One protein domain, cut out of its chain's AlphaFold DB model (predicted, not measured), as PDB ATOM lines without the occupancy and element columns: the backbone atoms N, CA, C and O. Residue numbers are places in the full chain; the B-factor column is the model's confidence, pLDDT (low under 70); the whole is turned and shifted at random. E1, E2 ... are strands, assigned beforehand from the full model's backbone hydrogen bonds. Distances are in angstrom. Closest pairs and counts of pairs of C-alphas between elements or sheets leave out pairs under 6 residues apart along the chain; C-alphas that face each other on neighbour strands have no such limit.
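This is residues 272 to 353 of the 362 residues of an uncharacterized protein of Myxococcales bacterium 68-20 (UniProt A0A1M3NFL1). With little regular structure, this is mostly loops with two small strand pieces: a short hairpin, E1 and E2, on one side, and a meander, E3 E4 E5, each strand the antiparallel neighbour of the one before, whose long E4 and E5 hairpin reaches toward one end. The printed part has 82 residues, 24 in five named strands, E1 to E5, with no named helix: all strand. It is compact, radius of gyration of the C-alphas 13.0 A, spanning 39 by 29 by 25 A.

E1, residues 284 to 286, and E2, residues 293 to 295, form a hairpin; N 285 and O 294 are 2.9 A apart, within hydrogen-bond range. Residues 297 to 298 pair antiparallel with 332 to 333 of E4, residues 332 to 341. E4 pairs with E3, residues 320 to 322, over 333 to 335 (N 321 to O 334, 2.8 A), and with E5, residues 348 to 352, over 336 to 341 (N 337 to O 351, 2.8 A). E2 and E4 are near each other.

E1 begins at C-alpha 284 (192.169, 89.320, -35.129), 6.9 A long; E2 is 7.1 A, E3 7.0 A, E4 25.6 A. E5, 12.9 A, ends at C-alpha 352 (200.909, 97.300, -35.402).

The C-alphas of Ala 277 and Asn 344, farthest apart, are 41.2 A apart. The printed part has no cut; E2 to E3 is a long link. Residues 305 to 308, 312 to 319 and 325 to 326 have pLDDT under 70.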
ATOM      1  N   PRO A 272     192.879  90.616 -26.716       91.00
ATOM      2  CA  PRO A 272     193.593  89.448 -27.222       91.00
ATOM      3  C   PRO A 272     192.625  88.502 -27.931       91.00
ATOM      4  O   PRO A 272     191.453  88.402 -27.563       91.00
ATOM      5  N   CYS A 273     193.099  87.819 -28.965       91.44
ATOM      6  CA  CYS A 273     192.247  86.991 -29.811       91.44
ATOM      7  C   CYS A 273     193.011  85.807 -30.398       91.44
ATOM      8  O   CYS A 273     194.225  85.856 -30.599       91.44
ATOM      9  N   ARG A 274     192.283  84.739 -30.727       88.19
ATOM     10  CA  ARG A 274     192.842  83.533 -31.352       88.19
ATOM     11  C   ARG A 274     192.571  83.520 -32.853       88.19
ATOM     12  O   ARG A 274     193.443  83.133 -33.637       88.19
ATOM     13  N   SER A 275     191.387  83.985 -33.249       90.88
ATOM     14  CA  SER A 275     190.927  84.086 -34.639       90.88
ATOM     15  C   SER A 275     189.924  85.228 -34.816       90.88
ATOM     16  O   SER A 275     189.526  85.866 -33.844       90.88
ATOM     17  N   ASP A 276     189.476  85.473 -36.050       92.56
ATOM     18  CA  ASP A 276     188.460  86.501 -36.326       92.56
ATOM     19  C   ASP A 276     187.114  86.221 -35.637       92.56
ATOM     20  O   ASP A 276     186.327  87.144 -35.456       92.56
ATOM     21  N   ALA A 277     186.860  84.985 -35.191       92.19
ATOM     22  CA  ALA A 277     185.675  84.656 -34.400       92.19
ATOM     23  C   ALA A 277     185.650  85.351 -33.023       92.19
ATOM     24  O   ALA A 277     184.578  85.524 -32.448       92.19
ATOM     25  N   ASP A 278     186.807  85.777 -32.504       92.81
ATOM     26  CA  ASP A 278     186.902  86.505 -31.234       92.81
ATOM     27  C   ASP A 278     186.694  88.020 -31.390       92.81
ATOM     28  O   ASP A 278     186.599  88.725 -30.389       92.81
ATOM     29  N   CYS A 279     186.611  88.534 -32.623       94.12
ATOM     30  CA  CYS A 279     186.532  89.967 -32.911       94.12
ATOM     31  C   CYS A 279     185.212  90.299 -33.632       94.12
ATOM     32  O   CYS A 279     185.205  90.457 -34.853       94.12
ATOM     33  N   PRO A 280     184.079  90.416 -32.914       92.12
ATOM     34  CA  PRO A 280     182.752  90.536 -33.530       92.12
ATOM     35  C   PRO A 280     182.602  91.777 -34.420       92.12
ATOM     36  O   PRO A 280     181.908  91.729 -35.433       92.12
ATOM     37  N   ASP A 281     183.290  92.865 -34.070       89.69
ATOM     38  CA  ASP A 281     183.259  94.130 -34.804       89.69
ATOM     39  C   ASP A 281     184.536  94.377 -35.621       89.69
ATOM     40  O   ASP A 281     184.764  95.499 -36.066       89.69
ATOM     41  N   GLY A 282     185.379  93.368 -35.860       92.38
ATOM     42  CA  GLY A 282     186.618  93.553 -36.612       92.38
ATOM     43  C   GLY A 282     187.342  92.253 -36.930       92.38
ATOM     44  O   GLY A 282     186.734  91.267 -37.337       92.38
ATOM     45  N   TYR A 283     188.665  92.281 -36.808       93.56
ATOM     46  CA  TYR A 283     189.559  91.189 -37.200       93.56
ATOM     47  C   TYR A 283     190.664  90.974 -36.177       93.56
ATOM     48  O   TYR A 283     191.159  91.939 -35.592       93.56
ATOM     49  N   CYS A 284     191.105  89.728 -36.035       92.38
ATOM     50  CA  CYS A 284     192.169  89.320 -35.129       92.38
ATOM     51  C   CYS A 284     193.541  89.423 -35.802       92.38
ATOM     52  O   CYS A 284     194.019  88.474 -36.434       92.38
ATOM     53  N   LEU A 285     194.174  90.590 -35.755       90.56
ATOM     54  CA  LEU A 285     195.439  90.818 -36.452       90.56
ATOM     55  C   LEU A 285     196.630  90.338 -35.631       90.56
ATOM     56  O   LEU A 285     196.585  90.353 -34.408       90.56
ATOM     57  N   GLU A 286     197.689  89.924 -36.326       87.38
ATOM     58  CA  GLU A 286     198.998  89.686 -35.714       87.38
ATOM     59  C   GLU A 286     199.792  90.999 -35.700       87.38
ATOM     60  O   GLU A 286     199.707  91.794 -36.645       87.38
ATOM     61  N   ALA A 287     200.537  91.241 -34.627       86.19
ATOM     62  CA  ALA A 287     201.412  92.394 -34.498       86.19
ATOM     63  C   ALA A 287     202.534  92.374 -35.548       86.19
ATOM     64  O   ALA A 287     202.941  91.341 -36.068       86.19
ATOM     65  N   GLY A 288     203.054  93.554 -35.890       82.56
ATOM     66  CA  GLY A 288     204.069  93.678 -36.946       82.56
ATOM     67  C   GLY A 288     205.483  93.268 -36.519       82.56
ATOM     68  O   GLY A 288     206.346  93.056 -37.368       82.56
ATOM     69  N   ILE A 289     205.738  93.195 -35.213       78.00
ATOM     70  CA  ILE A 289     207.074  92.994 -34.621       78.00
ATOM     71  C   ILE A 289     207.135  91.823 -33.645       78.00
ATOM     72  O   ILE A 289     208.171  91.588 -33.020       78.00
ATOM     73  N   SER A 290     206.021  91.124 -33.486       79.88
ATOM     74  CA  SER A 290     205.856  90.041 -32.535       79.88
ATOM     75  C   SER A 290     204.711  89.132 -33.001       79.88
ATOM     76  O   SER A 290     204.047  89.448 -33.984       79.88
ATOM     77  N   SER A 291     204.508  87.990 -32.352       78.69
ATOM     78  CA  SER A 291     203.431  87.039 -32.678       78.69
ATOM     79  C   SER A 291     202.136  87.298 -31.894       78.69
ATOM     80  O   SER A 291     201.220  86.473 -31.905       78.69
ATOM     81  N   GLU A 292     202.053  88.443 -31.212       83.38
ATOM     82  CA  GLU A 292     200.872  88.915 -30.502       83.38
ATOM     83  C   GLU A 292     199.693  88.990 -31.460       83.38
ATOM     84  O   GLU A 292     199.825  89.467 -32.587       83.38
ATOM     85  N   ARG A 293     198.517  88.590 -30.977       88.75
ATOM     86  CA  ARG A 293     197.266  88.765 -31.699       88.75
ATOM     87  C   ARG A 293     196.296  89.633 -30.925       88.75
ATOM     88  O   ARG A 293     196.094  89.422 -29.730       88.75
ATOM     89  N   PHE A 294     195.680  90.574 -31.625       91.06
ATOM     90  CA  PHE A 294     194.747  91.525 -31.042       91.06
ATOM     91  C   PHE A 294     193.588  91.841 -31.989       91.06
ATOM     92  O   PHE A 294     193.724  91.852 -33.217       91.06
ATOM     93  N   CYS A 295     192.430  92.122 -31.405       93.69
ATOM     94  CA  CYS A 295     191.256  92.540 -32.135       93.69
ATOM     95  C   CYS A 295     191.389  93.985 -32.604       93.69
ATOM     96  O   CYS A 295     191.784  94.902 -31.879       93.69
ATOM     97  N   THR A 296     191.011  94.174 -33.855       92.69
ATOM     98  CA  THR A 296     190.671  95.468 -34.436       92.69
ATOM     99  C   THR A 296     189.183  95.709 -34.271       92.69
ATOM    100  O   THR A 296     188.428  94.778 -33.995       92.69
ATOM    101  N   VAL A 297     188.753  96.954 -34.452       91.69
ATOM    102  CA  VAL A 297     187.325  97.284 -34.467       91.69
ATOM    103  C   VAL A 297     187.007  98.179 -35.642       91.69
ATOM    104  O   VAL A 297     187.763  99.085 -35.982       91.69
ATOM    105  N   LYS A 298     185.846  97.975 -36.240       90.38
ATOM    106  CA  LYS A 298     185.355  98.804 -37.320       90.38
ATOM    107  C   LYS A 298     185.038 100.192 -36.784       90.38
ATOM    108  O   LYS A 298     184.322 100.356 -35.794       90.38
ATOM    109  N   SER A 299     185.547 101.211 -37.460       88.12
ATOM    110  CA  SER A 299     185.189 102.583 -37.150       88.12
ATOM    111  C   SER A 299     183.701 102.815 -37.420       88.12
ATOM    112  O   SER A 299     183.119 102.332 -38.395       88.12
ATOM    113  N   LYS A 300     183.069 103.601 -36.545       85.75
ATOM    114  CA  LYS A 300     181.658 103.997 -36.672       85.75
ATOM    115  C   LYS A 300     181.430 105.002 -37.805       85.75
ATOM    116  O   LYS A 300     180.283 105.273 -38.160       85.75
ATOM    117  N   LYS A 301     182.500 105.587 -38.341       84.56
ATOM    118  CA  LYS A 301     182.487 106.514 -39.474       84.56
ATOM    119  C   LYS A 301     183.584 106.089 -40.453       84.56
ATOM    120  O   LYS A 301     184.534 105.442 -40.032       84.56
ATOM    121  N   PRO A 302     183.482 106.424 -41.748       84.50
ATOM    122  CA  PRO A 302     184.591 106.199 -42.668       84.50
ATOM    123  C   PRO A 302     185.859 106.855 -42.124       84.50
ATOM    124  O   PRO A 302     185.796 108.018 -41.718       84.50
ATOM    125  N   CYS A 303     186.980 106.130 -42.123       81.31
ATOM    126  CA  CYS A 303     188.235 106.670 -41.618       81.31
ATOM    127  C   CYS A 303     188.585 107.937 -42.401       81.31
ATOM    128  O   CYS A 303     188.796 107.900 -43.618       81.31
ATOM    129  N   SER A 304     188.671 109.060 -41.695       73.69
ATOM    130  CA  SER A 304     189.313 110.263 -42.207       73.69
ATOM    131  C   SER A 304     190.811 110.224 -41.878       73.69
ATOM    132  O   SER A 304     191.272 109.350 -41.146       73.69
ATOM    133  N   ALA A 305     191.616 111.117 -42.458       62.25
ATOM    134  CA  ALA A 305     193.024 111.235 -42.080       62.25
ATOM    135  C   ALA A 305     193.117 111.783 -40.641       62.25
ATOM    136  O   ALA A 305     193.237 112.987 -40.437       62.25
ATOM    137  N   GLY A 306     192.985 110.905 -39.644       58.12
ATOM    138  CA  GLY A 306     192.955 111.271 -38.234       58.12
ATOM    139  C   GLY A 306     192.641 110.091 -37.311       58.12
ATOM    140  O   GLY A 306     192.070 109.085 -37.718       58.12
ATOM    141  N   VAL A 307     193.036 110.226 -36.044       61.28
ATOM    142  CA  VAL A 307     192.889 109.198 -34.993       61.28
ATOM    143  C   VAL A 307     191.577 109.304 -34.203       61.28
ATOM    144  O   VAL A 307     191.265 108.438 -33.391       61.28
ATOM    145  N   SER A 308     190.791 110.364 -34.429       64.56
ATOM    146  CA  SER A 308     189.575 110.681 -33.661       64.56
ATOM    147  C   SER A 308     188.375 109.788 -33.976       64.56
ATOM    148  O   SER A 308     187.368 109.852 -33.274       64.56
ATOM    149  N   ASP A 309     188.460 108.993 -35.043       73.94
ATOM    150  CA  ASP A 309     187.385 108.097 -35.484       73.94
ATOM    151  C   ASP A 309     187.454 106.708 -34.815       73.94
ATOM    152  O   ASP A 309     186.604 105.851 -35.074       73.94
ATOM    153  N   CYS A 310     188.438 106.490 -33.936       78.25
ATOM    154  CA  CYS A 310     188.653 105.249 -33.197       78.25
ATOM    155  C   CYS A 310     188.431 105.432 -31.687       78.25
ATOM    156  O   CYS A 310     188.562 106.549 -31.183       78.25
ATOM    157  N   PRO A 311     188.080 104.359 -30.947       77.06
ATOM    158  CA  PRO A 311     187.957 104.423 -29.493       77.06
ATOM    159  C   PRO A 311     189.219 105.010 -28.840       77.06
ATOM    160  O   PRO A 311     190.335 104.597 -29.151       77.06
ATOM    161  N   ALA A 312     189.039 105.981 -27.942       67.50
ATOM    162  CA  ALA A 312     190.124 106.553 -27.146       67.50
ATOM    163  C   ALA A 312     190.470 105.648 -25.947       67.50
ATOM    164  O   ALA A 312     189.632 104.863 -25.508       67.50
ATOM    165  N   GLY A 313     191.668 105.814 -25.374       60.19
ATOM    166  CA  GLY A 313     192.042 105.180 -24.098       60.19
ATOM    167  C   GLY A 313     192.768 103.836 -24.205       60.19
ATOM    168  O   GLY A 313     192.677 103.030 -23.286       60.19
ATOM    169  N   LEU A 314     193.485 103.586 -25.301       61.97
ATOM    170  CA  LEU A 314     194.281 102.368 -25.452       61.97
ATOM    171  C   LEU A 314     195.542 102.401 -24.553       61.97
ATOM    172  O   LEU A 314     196.161 103.465 -24.431       61.97
ATOM    173  N   PRO A 315     195.936 101.268 -23.941       56.47
ATOM    174  CA  PRO A 315     197.108 101.170 -23.061       56.47
ATOM    175  C   PRO A 315     198.435 101.302 -23.832       56.47
ATOM    176  O   PRO A 315     198.583 100.716 -24.897       56.47
ATOM    177  N   ASP A 316     199.399 102.062 -23.290       54.09
ATOM    178  CA  ASP A 316     200.801 102.149 -23.755       54.09
ATOM    179  C   ASP A 316     201.009 102.409 -25.263       54.09
ATOM    180  O   ASP A 316     201.758 101.707 -25.947       54.09
ATOM    181  N   THR A 317     200.353 103.440 -25.807       57.59
ATOM    182  CA  THR A 317     200.277 103.635 -27.267       57.59
ATOM    183  C   THR A 317     201.070 104.821 -27.797       57.59
ATOM    184  O   THR A 317     201.186 105.871 -27.168       57.59
ATOM    185  N   MET A 318     201.545 104.668 -29.037       57.53
ATOM    186  CA  MET A 318     201.951 105.780 -29.903       57.53
ATOM    187  C   MET A 318     200.749 106.475 -30.575       57.53
ATOM    188  O   MET A 318     200.932 107.388 -31.381       57.53
ATOM    189  N   GLY A 319     199.526 106.048 -30.237       66.19
ATOM    190  CA  GLY A 319     198.258 106.456 -30.833       66.19
ATOM    191  C   GLY A 319     197.576 105.315 -31.598       66.19
ATOM    192  O   GLY A 319     198.233 104.498 -32.242       66.19
ATOM    193  N   GLY A 320     196.241 105.274 -31.545       70.12
ATOM    194  CA  GLY A 320     195.431 104.410 -32.408       70.12
ATOM    195  C   GLY A 320     195.393 104.944 -33.841       70.12
ATOM    196  O   GLY A 320     195.376 106.152 -34.050       70.12
ATOM    197  N   GLY A 321     195.386 104.060 -34.835       76.56
ATOM    198  CA  GLY A 321     195.301 104.401 -36.255       76.56
ATOM    199  C   GLY A 321     193.985 103.933 -36.870       76.56
ATOM    200  O   GLY A 321     193.433 102.914 -36.470       76.56
ATOM    201  N   CYS A 322     193.496 104.661 -37.871       81.88
ATOM    202  CA  CYS A 322     192.328 104.279 -38.663       81.88
ATOM    203  C   CYS A 322     192.799 103.968 -40.090       81.88
ATOM    204  O   CYS A 322     193.395 104.826 -40.750       81.88
ATOM    205  N   TYR A 323     192.581 102.747 -40.579       83.25
ATOM    206  CA  TYR A 323     192.991 102.360 -41.929       83.25
ATOM    207  C   TYR A 323     192.122 103.046 -42.992       83.25
ATOM    208  O   TYR A 323     190.982 102.663 -43.252       83.25
ATOM    209  N   THR A 324     192.700 104.045 -43.660       75.69
ATOM    210  CA  THR A 324     192.065 104.813 -44.750       75.69
ATOM    211  C   THR A 324     192.227 104.164 -46.131       75.69
ATOM    212  O   THR A 324     191.561 104.551 -47.094       75.69
ATOM    213  N   ALA A 325     193.126 103.184 -46.256       66.62
ATOM    214  CA  ALA A 325     193.454 102.532 -47.520       66.62
ATOM    215  C   ALA A 325     192.384 101.515 -47.965       66.62
ATOM    216  O   ALA A 325     191.608 100.996 -47.167       66.62
ATOM    217  N   ARG A 326     192.344 101.218 -49.272       67.94
ATOM    218  CA  ARG A 326     191.437 100.212 -49.855       67.94
ATOM    219  C   ARG A 326     191.802  98.802 -49.381       67.94
ATOM    220  O   ARG A 326     192.974  98.499 -49.187       67.94
ATOM    221  N   GLY A 327     190.809  97.921 -49.317       79.31
ATOM    222  CA  GLY A 327     190.977  96.515 -48.949       79.31
ATOM    223  C   GLY A 327     190.069  96.136 -47.787       79.31
ATOM    224  O   GLY A 327     189.201  96.914 -47.400       79.31
ATOM    225  N   GLU A 328     190.267  94.941 -47.242       82.12
ATOM    226  CA  GLU A 328     189.408  94.416 -46.170       82.12
ATOM    227  C   GLU A 328     189.651  95.114 -44.827       82.12
ATOM    228  O   GLU A 328     188.735  95.236 -44.028       82.12
ATOM    229  N   LEU A 329     190.835  95.704 -44.627       85.56
ATOM    230  CA  LEU A 329     191.130  96.547 -43.465       85.56
ATOM    231  C   LEU A 329     190.582  97.976 -43.575       85.56
ATOM    232  O   LEU A 329     190.795  98.772 -42.665       85.56
ATOM    233  N   LYS A 330     189.909  98.339 -44.673       88.12
ATOM    234  CA  LYS A 330     189.346  99.683 -44.805       88.12
ATOM    235  C   LYS A 330     188.373  99.950 -43.655       88.12
ATOM    236  O   LYS A 330     187.524  99.116 -43.349       88.12
ATOM    237  N   ASP A 331     188.475 101.140 -43.076       89.06
ATOM    238  CA  ASP A 331     187.631 101.590 -41.974       89.06
ATOM    239  C   ASP A 331     187.851 100.797 -40.669       89.06
ATOM    240  O   ASP A 331     187.000 100.820 -39.786       89.06
ATOM    241  N   GLN A 332     188.988 100.100 -40.525       90.56
ATOM    242  CA  GLN A 332     189.370  99.414 -39.288       90.56
ATOM    243  C   GLN A 332     190.258 100.291 -38.410       90.56
ATOM    244  O   GLN A 332     191.256 100.861 -38.858       90.56
ATOM    245  N   CYS A 333     189.909 100.339 -37.133       90.00
ATOM    246  CA  CYS A 333     190.723 100.883 -36.068       90.00
ATOM    247  C   CYS A 333     191.723  99.840 -35.594       90.00
ATOM    248  O   CYS A 333     191.365  98.704 -35.281       90.00
ATOM    249  N   VAL A 334     192.976 100.262 -35.515       88.94
ATOM    250  CA  VAL A 334     194.106  99.482 -35.022       88.94
ATOM    251  C   VAL A 334     194.868 100.283 -33.992       88.94
ATOM    252  O   VAL A 334     194.688 101.495 -33.868       88.94
ATOM    253  N   ASN A 335     195.768  99.612 -33.296       86.75
ATOM    254  CA  ASN A 335     196.713 100.277 -32.432       86.75
ATOM    255  C   ASN A 335     198.134 100.213 -32.982       86.75
ATOM    256  O   ASN A 335     198.477  99.309 -33.751       86.75
ATOM    257  N   LEU A 336     198.933 101.208 -32.596       84.12
ATOM    258  CA  LEU A 336     200.341 101.296 -32.930       84.12
ATOM    259  C   LEU A 336     201.177 101.380 -31.652       84.12
ATOM    260  O   LEU A 336     200.977 102.244 -30.794       84.12
ATOM    261  N   VAL A 337     202.172 100.505 -31.578       81.56
ATOM    262  CA  VAL A 337     203.206 100.482 -30.543       81.56
ATOM    263  C   VAL A 337     204.541 100.938 -31.122       81.56
ATOM    264  O   VAL A 337     204.786 100.871 -32.331       81.56
ATOM    265  N   GLN A 338     205.437 101.396 -30.250       80.75
ATOM    266  CA  GLN A 338     206.788 101.771 -30.646       80.75
ATOM    267  C   GLN A 338     207.662 100.523 -30.855       80.75
ATOM    268  O   GLN A 338     208.029  99.833 -29.907       80.75
ATOM    269  N   ALA A 339     208.077 100.272 -32.097       76.56
ATOM    270  CA  ALA A 339     208.969  99.174 -32.479       76.56
ATOM    271  C   ALA A 339     210.466  99.477 -32.292       76.56
ATOM    272  O   ALA A 339     211.322  98.636 -32.578       76.56
ATOM    273  N   GLY A 340     210.817 100.685 -31.859       76.75
ATOM    274  CA  GLY A 340     212.190 101.171 -31.755       76.75
ATOM    275  C   GLY A 340     212.297 102.620 -32.202       76.75
ATOM    276  O   GLY A 340     211.303 103.346 -32.191       76.75
ATOM    277  N   THR A 341     213.499 103.032 -32.597       77.50
ATOM    278  CA  THR A 341     213.767 104.350 -33.173       77.50
ATOM    279  C   THR A 341     214.475 104.213 -34.515       77.50
ATOM    280  O   THR A 341     215.235 103.272 -34.752       77.50
ATOM    281  N   ASN A 342     214.214 105.149 -35.417       76.75
ATOM    282  CA  ASN A 342     214.960 105.303 -36.651       76.75
ATOM    283  C   ASN A 342     216.394 105.723 -36.301       76.75
ATOM    284  O   ASN A 342     216.593 106.758 -35.668       76.75
ATOM    285  N   GLY A 343     217.394 104.946 -36.723       78.94
ATOM    286  CA  GLY A 343     218.799 105.201 -36.380       78.94
ATOM    287  C   GLY A 343     219.351 106.546 -36.873       78.94
ATOM    288  O   GLY A 343     220.354 107.012 -36.344       78.94
ATOM    289  N   ASN A 344     218.692 107.184 -37.845       81.38
ATOM    290  CA  ASN A 344     219.112 108.473 -38.398       81.38
ATOM    291  C   ASN A 344     218.380 109.663 -37.764       81.38
ATOM    292  O   ASN A 344     218.972 110.730 -37.627       81.38
ATOM    293  N   THR A 345     217.102 109.504 -37.407       83.38
ATOM    294  CA  THR A 345     216.272 110.612 -36.891       83.38
ATOM    295  C   THR A 345     215.984 110.512 -35.395       83.38
ATOM    296  O   THR A 345     215.477 111.463 -34.812       83.38
ATOM    297  N   ASN A 346     216.304 109.380 -34.758       77.81
ATOM    298  CA  ASN A 346     215.863 109.000 -33.411       77.81
ATOM    299  C   ASN A 346     214.336 109.022 -33.216       77.81
ATOM    300  O   ASN A 346     213.858 108.918 -32.087       77.81
ATOM    301  N   GLU A 347     213.557 109.113 -34.295       80.94
ATOM    302  CA  GLU A 347     212.100 109.110 -34.215       80.94
ATOM    303  C   GLU A 347     211.571 107.693 -33.983       80.94
ATOM    304  O   GLU A 347     212.125 106.738 -34.539       80.94
ATOM    305  N   PRO A 348     210.498 107.525 -33.199       76.19
ATOM    306  CA  PRO A 348     209.872 106.228 -33.010       76.19
ATOM    307  C   PRO A 348     209.421 105.599 -34.333       76.19
ATOM    308  O   PRO A 348     208.829 106.267 -35.179       76.19
ATOM    309  N   LEU A 349     209.651 104.296 -34.494       79.94
ATOM    310  CA  LEU A 349     209.088 103.530 -35.607       79.94
ATOM    311  C   LEU A 349     207.761 102.904 -35.155       79.94
ATOM    312  O   LEU A 349     207.798 102.007 -34.310       79.94
ATOM    313  N   PRO A 350     206.598 103.351 -35.665       81.31
ATOM    314  CA  PRO A 350     205.323 102.748 -35.306       81.31
ATOM    315  C   PRO A 350     205.184 101.362 -35.947       81.31
ATOM    316  O   PRO A 350     205.515 101.167 -37.116       81.31
ATOM    317  N   SER A 351     204.656 100.406 -35.189       84.69
ATOM    318  CA  SER A 351     204.253  99.084 -35.672       84.69
ATOM    319  C   SER A 351     202.870  98.743 -35.148       84.69
ATOM    320  O   SER A 351     202.520  99.141 -34.043       84.69
ATOM    321  N   LEU A 352     202.114  97.950 -35.909       86.69
ATOM    322  CA  LEU A 352     200.909  97.300 -35.402       86.69
ATOM    323  C   LEU A 352     201.234  96.493 -34.143       86.69
ATOM    324  O   LEU A 352     202.228  95.759 -34.131       86.69
ATOM    325  N   GLY A 353     200.392  96.639 -33.127       86.94
ATOM    326  CA  GLY A 353     200.488  95.937 -31.850       86.94
ATOM    327  C   GLY A 353     199.696  96.659 -30.769       86.94
ATOM    328  O   GLY A 353     199.326  97.825 -30.940       86.94
TER     329      GLY A 353